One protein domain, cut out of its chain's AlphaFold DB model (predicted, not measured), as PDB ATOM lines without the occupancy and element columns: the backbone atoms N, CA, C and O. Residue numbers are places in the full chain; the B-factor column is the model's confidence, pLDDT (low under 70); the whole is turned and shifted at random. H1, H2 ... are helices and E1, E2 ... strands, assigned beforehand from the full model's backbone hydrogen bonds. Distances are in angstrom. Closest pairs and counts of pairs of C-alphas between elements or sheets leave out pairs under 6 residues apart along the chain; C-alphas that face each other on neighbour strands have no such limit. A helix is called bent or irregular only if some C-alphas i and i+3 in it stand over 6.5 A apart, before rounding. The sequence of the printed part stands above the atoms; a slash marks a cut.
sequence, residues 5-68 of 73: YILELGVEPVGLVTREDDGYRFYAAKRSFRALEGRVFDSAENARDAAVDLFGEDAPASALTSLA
ATOM      1  N   TYR A   5     208.636 218.631 291.476       95.12
ATOM      2  CA  TYR A   5     207.838 219.301 290.460       95.12
ATOM      3  C   TYR A   5     207.129 218.251 289.621       95.12
ATOM      4  O   TYR A   5     207.768 217.328 289.117       95.12
ATOM      5  N   ILE A   6     205.821 218.394 289.437       96.31
ATOM      6  CA  ILE A   6     205.115 217.656 288.391       96.31
ATOM      7  C   ILE A   6     205.360 218.389 287.077       96.31
ATOM      8  O   ILE A   6     205.180 219.603 286.998       96.31
ATOM      9  N   LEU A   7     205.773 217.641 286.061       97.25
ATOM     10  CA  LEU A   7     205.954 218.137 284.709       97.25
ATOM     11  C   LEU A   7     204.771 217.690 283.863       97.25
ATOM     12  O   LEU A   7     204.539 216.492 283.672       97.25
ATOM     13  N   GLU A   8     204.038 218.669 283.353       97.38
ATOM     14  CA  GLU A   8     202.839 218.466 282.547       97.38
ATOM     15  C   GLU A   8     203.070 219.002 281.137       97.38
ATOM     16  O   GLU A   8     203.672 220.064 280.958       97.38
ATOM     17  N   LEU A   9     202.579 218.266 280.141       96.75
ATOM     18  CA  LEU A   9     202.432 218.736 278.768       96.75
ATOM     19  C   LEU A   9     200.939 218.705 278.429       96.75
ATOM     20  O   LEU A   9     200.296 217.654 278.449       96.75
ATOM     21  N   GLY A  10     200.367 219.873 278.152       94.19
ATOM     22  CA  GLY A  10     198.926 220.056 278.036       94.19
ATOM     23  C   GLY A  10     198.240 219.814 279.379       94.19
ATOM     24  O   GLY A  10     198.514 220.503 280.354       94.19
ATOM     25  N   VAL A  11     197.335 218.837 279.417       91.12
ATOM     26  CA  VAL A  11     196.608 218.424 280.635       91.12
ATOM     27  C   VAL A  11     197.157 217.128 281.233       91.12
ATOM     28  O   VAL A  11     196.524 216.519 282.093       91.12
ATOM     29  N   GLU A  12     198.290 216.645 280.721       94.31
ATOM     30  CA  GLU A  12     198.808 215.330 281.059       94.31
ATOM     31  C   GLU A  12     200.132 215.427 281.823       94.31
ATOM     32  O   GLU A  12     201.103 215.969 281.289       94.31
ATOM     33  N   PRO A  13     200.237 214.825 283.022       96.25
ATOM     34  CA  PRO A  13     201.521 214.653 283.676       96.25
ATOM     35  C   PRO A  13     202.366 213.648 282.887       96.25
ATOM     36  O   PRO A  13     201.943 212.518 282.613       96.25
ATOM     37  N   VAL A  14     203.573 214.066 282.517       97.69
ATOM     38  CA  VAL A  14     204.521 213.253 281.740       97.69
ATOM     39  C   VAL A  14     205.731 212.826 282.568       97.69
ATOM     40  O   VAL A  14     206.343 211.797 282.266       97.69
ATOM     41  N   GLY A  15     206.027 213.545 283.654       97.56
ATOM     42  CA  GLY A  15     207.100 213.194 284.575       97.56
ATOM     43  C   GLY A  15     207.045 213.922 285.914       97.56
ATOM     44  O   GLY A  15     206.255 214.841 286.120       97.56
ATOM     45  N   LEU A  16     207.909 213.477 286.819       97.06
ATOM     46  CA  LEU A  16     208.227 214.118 288.088       97.06
ATOM     47  C   LEU A  16     209.696 214.539 288.043       97.06
ATOM     48  O   LEU A  16     210.544 213.768 287.600       97.06
ATOM     49  N   VAL A  17     210.003 215.733 288.531       96.94
ATOM     50  CA  VAL A  17     211.376 216.202 288.710       96.94
ATOM     51  C   VAL A  17     211.620 216.411 290.192       96.94
ATOM     52  O   VAL A  17     210.894 217.172 290.824       96.94
ATOM     53  N   THR A  18     212.624 215.756 290.761       95.38
ATOM     54  CA  THR A  18     213.018 215.977 292.157       95.38
ATOM     55  C   THR A  18     214.344 216.706 292.212       95.38
ATOM     56  O   THR A  18     215.260 216.427 291.439       95.38
ATOM     57  N   ARG A  19     214.456 217.641 293.149       92.94
ATOM     58  CA  ARG A  19     215.733 218.228 293.525       92.94
ATOM     59  C   ARG A  19     216.485 217.258 294.435       92.94
ATOM     60  O   ARG A  19     216.003 216.913 295.515       92.94
ATOM     61  N   GLU A  20     217.656 216.842 293.982       90.94
ATOM     62  CA  GLU A  20     218.605 215.958 294.658       90.94
ATOM     63  C   GLU A  20     219.953 216.681 294.843       90.94
ATOM     64  O   GLU A  20     220.129 217.819 294.398       90.94
ATOM     65  N   ASP A  21     220.902 216.045 295.535       87.62
ATOM     66  CA  ASP A  21     222.205 216.655 295.839       87.62
ATOM     67  C   ASP A  21     223.040 216.929 294.573       87.62
ATOM     68  O   ASP A  21     223.847 217.859 294.546       87.62
ATOM     69  N   ASP A  22     222.835 216.136 293.519       88.38
ATOM     70  CA  ASP A  22     223.536 216.198 292.235       88.38
ATOM     71  C   ASP A  22     222.789 216.996 291.150       88.38
ATOM     72  O   ASP A  22     223.316 217.153 290.049       88.38
ATOM     73  N   GLY A  23     221.601 217.539 291.446       95.06
ATOM     74  CA  GLY A  23     220.824 218.367 290.520       95.06
ATOM     75  C   GLY A  23     219.332 218.050 290.538       95.06
ATOM     76  O   GLY A  23     218.737 217.814 291.586       95.06
ATOM     77  N   TYR A  24     218.707 218.076 289.364       96.50
ATOM     78  CA  TYR A  24     217.283 217.803 289.187       96.50
ATOM     79  C   TYR A  24     217.099 216.502 288.419       96.50
ATOM     80  O   TYR A  24     217.391 216.439 287.222       96.50
ATOM     81  N   ARG A  25     216.625 215.452 289.093       97.62
ATOM     82  CA  ARG A  25     216.437 214.133 288.484       97.62
ATOM     83  C   ARG A  25     215.027 213.984 287.933       97.62
ATOM     84  O   ARG A  25     214.052 214.267 288.626       97.62
ATOM     85  N   PHE A  26     214.921 213.514 286.694       98.19
ATOM     86  CA  PHE A  26     213.646 213.245 286.033       98.19
ATOM     87  C   PHE A  26     213.204 211.787 286.217       98.19
ATOM     88  O   PHE A  26     213.983 210.859 286.006       98.19
ATOM     89  N   TYR A  27     211.923 211.588 286.516       98.12
ATOM     90  CA  TYR A  27     211.253 210.288 286.574       98.12
ATOM     91  C   TYR A  27     210.057 210.288 285.623       98.12
ATOM     92  O   TYR A  27     209.180 211.152 285.708       98.12
ATOM     93  N   ALA A  28     209.999 209.327 284.703       98.25
ATOM     94  CA  ALA A  28     208.971 209.284 283.678       98.25
ATOM     95  C   ALA A  28     207.651 208.739 284.239       98.25
ATOM     96  O   ALA A  28     207.560 207.593 284.677       98.25
ATOM     97  N   ALA A  29     206.580 209.530 284.131       97.12
ATOM     98  CA  ALA A  29     205.225 209.068 284.436       97.12
ATOM     99  C   ALA A  29     204.615 208.279 283.262       97.12
ATOM    100  O   ALA A  29     203.713 207.460 283.445       97.12
ATOM    101  N   LYS A  30     205.122 208.499 282.039       96.31
ATOM    102  CA  LYS A  30     204.653 207.851 280.805       96.31
ATOM    103  C   LYS A  30     205.786 207.153 280.059       96.31
ATOM    104  O   LYS A  30     206.917 207.630 280.015       96.31
ATOM    105  N   ARG A  31     205.474 206.034 279.388       96.56
ATOM    106  CA  ARG A  31     206.465 205.254 278.614       96.56
ATOM    107  C   ARG A  31     207.138 206.055 277.501       96.56
ATOM    108  O   ARG A  31     208.317 205.821 277.261       96.56
ATOM    109  N   SER A  32     206.427 206.980 276.858       96.50
ATOM    110  CA  SER A  32     206.980 207.859 275.817       96.50
ATOM    111  C   SER A  32     208.117 208.752 276.326       96.50
ATOM    112  O   SER A  32     208.963 209.151 275.537       96.50
ATOM    113  N   PHE A  33     208.198 208.986 277.639       98.00
ATOM    114  CA  PHE A  33     209.222 209.818 278.274       98.00
ATOM    115  C   PHE A  33     210.340 209.011 278.940       98.00
ATOM    116  O   PHE A  33     211.229 209.584 279.563       98.00
ATOM    117  N   ARG A  34     210.360 207.678 278.787       97.88
ATOM    118  CA  ARG A  34     211.397 206.820 279.390       97.88
ATOM    119  C   ARG A  34     212.819 207.131 278.931       97.88
ATOM    120  O   ARG A  34     213.750 206.785 279.646       97.88
ATOM    121  N   ALA A  35     213.004 207.786 277.783       98.25
ATOM    122  CA  ALA A  35     214.323 208.260 277.359       98.25
ATOM    123  C   ALA A  35     214.917 209.311 278.320       98.25
ATOM    124  O   ALA A  35     216.119 209.574 278.272       98.25
ATOM    125  N   LEU A  36     214.087 209.905 279.187       98.50
ATOM    126  CA  LEU A  36     214.511 210.839 280.224       98.50
ATOM    127  C   LEU A  36     214.656 210.219 281.616       98.50
ATOM    128  O   LEU A  36     215.141 210.892 282.520       98.50
ATOM    129  N   GLU A  37     214.263 208.956 281.796       98.38
ATOM    130  CA  GLU A  37     214.259 208.289 283.101       98.38
ATOM    131  C   GLU A  37     215.637 208.348 283.773       98.38
ATOM    132  O   GLU A  37     216.641 207.913 283.208       98.38
ATOM    133  N   GLY A  38     215.675 208.884 284.992       97.81
ATOM    134  CA  GLY A  38     216.869 208.977 285.822       97.81
ATOM    135  C   GLY A  38     217.913 209.992 285.355       97.81
ATOM    136  O   GLY A  38     218.933 210.127 286.035       97.81
ATOM    137  N   ARG A  39     217.695 210.709 284.240       98.31
ATOM    138  CA  ARG A  39     218.596 211.785 283.796       98.31
ATOM    139  C   ARG A  39     218.588 212.921 284.814       98.31
ATOM    140  O   ARG A  39     217.533 213.287 285.333       98.31
ATOM    141  N   VAL A  40     219.770 213.477 285.055       98.19
ATOM    142  CA  VAL A  40     219.989 214.617 285.948       98.19
ATOM    143  C   VAL A  40     220.223 215.865 285.103       98.19
ATOM    144  O   VAL A  40     220.939 215.815 284.102       98.19
ATOM    145  N   PHE A  41     219.589 216.961 285.499       97.69
ATOM    146  CA  PHE A  41     219.636 218.263 284.843       97.69
ATOM    147  C   PHE A  41     220.077 219.347 285.831       97.69
ATOM    148  O   PHE A  41     219.868 219.218 287.037       97.69
ATOM    149  N   ASP A  42     220.626 220.448 285.316       96.50
ATOM    150  CA  ASP A  42     221.063 221.582 286.148       96.50
ATOM    151  C   ASP A  42     219.887 222.343 286.791       96.50
ATOM    152  O   ASP A  42     220.050 223.008 287.815       96.50
ATOM    153  N   SER A  43     218.695 222.246 286.194       95.88
ATOM    154  CA  SER A  43     217.462 222.888 286.655       95.88
ATOM    155  C   SER A  43     216.220 222.069 286.287       95.88
ATOM    156  O   SER A  43     216.260 221.221 285.388       95.88
ATOM    157  N   ALA A  44     215.096 222.335 286.960       96.00
ATOM    158  CA  ALA A  44     213.810 221.732 286.607       96.00
ATOM    159  C   ALA A  44     213.331 222.197 285.221       96.00
ATOM    160  O   ALA A  44     212.730 221.427 284.472       96.00
ATOM    161  N   GLU A  45     213.649 223.435 284.849       96.94
ATOM    162  CA  GLU A  45     213.370 224.020 283.542       96.94
ATOM    163  C   GLU A  45     214.108 223.272 282.429       96.94
ATOM    164  O   GLU A  45     213.486 222.925 281.430       96.94
ATOM    165  N   ASN A  46     215.380 222.909 282.630       98.31
ATOM    166  CA  ASN A  46     216.134 222.113 281.656       98.31
ATOM    167  C   ASN A  46     215.526 220.712 281.475       98.31
ATOM    168  O   ASN A  46     215.516 220.172 280.367       98.31
ATOM    169  N   ALA A  47     214.988 220.121 282.547       98.06
ATOM    170  CA  ALA A  47     214.266 218.853 282.463       98.06
ATOM    171  C   ALA A  47     212.948 218.991 281.675       98.06
ATOM    172  O   ALA A  47     212.597 218.103 280.895       98.06
ATOM    173  N   ARG A  48     212.233 220.113 281.840       97.88
ATOM    174  CA  ARG A  48     211.035 220.452 281.054       97.88
ATOM    175  C   ARG A  48     211.357 220.638 279.586       97.88
ATOM    176  O   ARG A  48     210.672 220.053 278.755       97.88
ATOM    177  N   ASP A  49     212.389 221.406 279.275       98.12
ATOM    178  CA  ASP A  49     212.771 221.675 277.894       98.12
ATOM    179  C   ASP A  49     213.166 220.364 277.190       98.12
ATOM    180  O   ASP A  49     212.657 220.069 276.113       98.12
ATOM    181  N   ALA A  50     213.898 219.467 277.865       98.38
ATOM    182  CA  ALA A  50     214.183 218.130 277.340       98.38
ATOM    183  C   ALA A  50     212.927 217.257 277.120       98.38
ATOM    184  O   ALA A  50     212.917 216.404 276.231       98.38
ATOM    185  N   ALA A  51     211.874 217.428 277.928       97.88
ATOM    186  CA  ALA A  51     210.596 216.740 277.739       97.88
ATOM    187  C   ALA A  51     209.808 217.309 276.551       97.88
ATOM    188  O   ALA A  51     209.231 216.538 275.786       97.88
ATOM    189  N   VAL A  52     209.816 218.632 276.373       98.06
ATOM    190  CA  VAL A  52     209.240 219.305 275.198       98.06
ATOM    191  C   VAL A  52     209.947 218.831 273.926       98.06
ATOM    192  O   VAL A  52     209.281 218.369 273.002       98.06
ATOM    193  N   ASP A  53     211.282 218.820 273.922       97.81
ATOM    194  CA  ASP A  53     212.087 218.350 272.791       97.81
ATOM    195  C   ASP A  53     211.811 216.879 272.450       97.81
ATOM    196  O   ASP A  53     211.740 216.504 271.280       97.81
ATOM    197  N   LEU A  54     211.634 216.028 273.468       97.50
ATOM    198  CA  LEU A  54     211.307 214.616 273.267       97.50
ATOM    199  C   LEU A  54     209.885 214.409 272.721       97.50
ATOM    200  O   LEU A  54     209.651 213.427 272.016       97.50
ATOM    201  N   PHE A  55     208.939 215.295 273.049       96.81
ATOM    202  CA  PHE A  55     207.591 215.252 272.481       96.81
ATOM    203  C   PHE A  55     207.603 215.644 270.997       96.81
ATOM    204  O   PHE A  55     206.951 214.980 270.191       96.81
ATOM    205  N   GLY A  56     208.369 216.681 270.641       94.94
ATOM    206  CA  GLY A  56     208.554 217.157 269.270       94.94
ATOM    207  C   GLY A  56     207.916 218.522 268.993       94.94
ATOM    208  O   GLY A  56     207.470 219.218 269.901       94.94
ATOM    209  N   GLU A  57     207.876 218.906 267.715       86.94
ATOM    210  CA  GLU A  57     207.525 220.264 267.256       86.94
ATOM    211  C   GLU A  57     206.101 220.714 267.644       86.94
ATOM    212  O   GLU A  57     205.869 221.904 267.847       86.94
ATOM    213  N   ASP A  58     205.170 219.770 267.820       92.06
ATOM    214  CA  ASP A  58     203.769 220.024 268.193       92.06
ATOM    215  C   ASP A  58     203.511 219.914 269.708       92.06
ATOM    216  O   ASP A  58     202.393 219.616 270.145       92.06
ATOM    217  N   ALA A  59     204.546 220.101 270.532       88.31
ATOM    218  CA  ALA A  59     204.408 220.025 271.979       88.31
ATOM    219  C   ALA A  59     203.340 221.007 272.498       88.31
ATOM    220  O   ALA A  59     203.389 222.204 272.198       88.31
ATOM    221  N   PRO A  60     202.368 220.536 273.302       93.62
ATOM    222  CA  PRO A  60     201.395 221.418 273.925       93.62
ATOM    223  C   PRO A  60     202.074 222.293 274.988       93.62
ATOM    224  O   PRO A  60     203.232 222.085 275.357       93.62
ATOM    225  N   ALA A  61     201.333 223.265 275.528       94.12
ATOM    226  CA  ALA A  61     201.830 224.112 276.609       94.12
ATOM    227  C   ALA A  61     202.365 223.267 277.777       94.12
ATOM    228  O   ALA A  61     201.730 222.297 278.186       94.12
ATOM    229  N   SER A  62     203.526 223.644 278.307       96.06
ATOM    230  CA  SER A  62     204.194 222.922 279.387       96.06
ATOM    231  C   SER A  62     204.050 223.642 280.726       96.06
ATOM    232  O   SER A  62     204.015 224.874 280.785       96.06
ATOM    233  N   ALA A  63     203.992 222.875 281.815       95.75
ATOM    234  CA  ALA A  63     203.949 223.405 283.174       95.75
ATOM    235  C   ALA A  63     204.883 222.629 284.114       95.75
ATOM    236  O   ALA A  63     205.071 221.421 283.970       95.75
ATOM    237  N   LEU A  64     205.462 223.351 285.077       94.94
ATOM    238  CA  LEU A  64     206.195 222.798 286.215       94.94
ATOM    239  C   LEU A  64     205.458 223.191 287.490       94.94
ATOM    240  O   LEU A  64     205.532 224.335 287.939       94.94
ATOM    241  N   THR A  65     204.738 222.236 288.064       94.69
ATOM    242  CA  THR A  65     203.921 222.456 289.255       94.69
ATOM    243  C   THR A  65     204.695 222.004 290.486       94.69
ATOM    244  O   THR A  65     204.894 220.806 290.691       94.69
ATOM    245  N   SER A  66     205.137 222.955 291.314       91.81
ATOM    246  CA  SER A  66     205.843 222.656 292.564       91.81
ATOM    247  C   SER A  66     204.947 221.902 293.546       91.81
ATOM    248  O   SER A  66     203.894 222.386 293.964       91.81
ATOM    249  N   LEU A  67     205.412 220.738 293.981       87.88
ATOM    250  CA  LEU A  67     204.873 219.993 295.104       87.88
ATOM    251  C   LEU A  67     205.524 220.516 296.380       87.88
ATOM    252  O   LEU A  67     206.647 220.149 296.728       87.88
ATOM    253  N   ALA A  68     204.806 221.371 297.100       75.25
ATOM    254  CA  ALA A  68     205.185 221.705 298.462       75.25
ATOM    255  C   ALA A  68     204.987 220.460 299.340       75.25
ATOM    256  O   ALA A  68     203.870 220.155 299.761       75.25
TER     257      ALA A  68
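Overview. This is residues 5 to 68 of the 73 residues of an uncharacterized protein of Methylosinus sp. 3S-1 (UniProt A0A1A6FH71). A strongly twisted sheet of four strands curls round one helix, H2; the short helix H1 packs on the same face, over the edge strand E3, and the opposite face is bare. Within the link from H1 to H2, residues 40 to 41 make a short antiparallel pairing with residues 24 to 25 of E3. The printed part has 64 residues with four named strands and two named helices, in the order E1 E2 E3 H1 H2 E4, and its class is mixed, helices and strands. The sheet's order is E3 - E2 - E1 - E4, all antiparallel, and the helices on one face of it make two layers. The whole is compact, with a radius of gyration of the C-alphas of 10.5 A and spans of 33 by 24 by 18 A.

Arrangement. Begin at the sheet with E1, residues 5 to 9, and E2, residues 12 to 20, a hairpin with N 7 and O 15 at 2.8 A, within hydrogen-bond range. E3, residues 23 to 28, forms a hairpin with E2, where you find N 18 and O 25 at 3.0 A; these three strands are a meander, each the antiparallel neighbour of the one before. On the other side of E1 look for E4, residues 62 to 67, antiparallel to E1 at 158 degrees, with N 6 and O 65 at 2.9 A. The edge strands E3 and E4 are apart. H2, residues 44 to 55, is on the sheet; its closest C-alphas to E3 are those of Ala 44 and Tyr 24, 5.8 A, and to E4 those of Arg 48 and Leu 64, 7.5 A. H1, residues 31 to 36, is on the same face, over E3 and along the strands at 15 degrees on the local plane, which is fitted to just 6 C-alphas of the sheet. H1 touches H2 at a steep tilt of 51 degrees, opposite ways, with residues 50 to 54 of H2 alone; the closest C-alphas are those of Phe 33 and Ala 51, 7.1 A. In H2 every O i to N i+4 pair is within hydrogen-bond range; in H1 0 of 2 are, beside 2 of 3 O i to N i+3 pairs.

Along the chain. Find C-alpha 5 at (207.838, 219.301, 290.460), where E1 begins its 12.9 A. E2 runs 24.0 A from C-alpha 12 to C-alpha 20, and E3 16.4 A. H1 spans 9.9 A and is irregular, with C-alphas 32 and 35 at 7.5 A. H2 runs 16.7 A from C-alpha 44 at (213.810, 221.732, 286.607). E4 runs 16.0 A to C-alpha 67 at (204.873, 219.993, 295.104).

Size, cuts and confidence. The C-alphas of Asp 21 and Asp 58 are the two farthest apart, 33.4 A. The printed part has no cut, and no link is long. The mean pLDDT of the printed part is 95.4, and no printed residue is under 70.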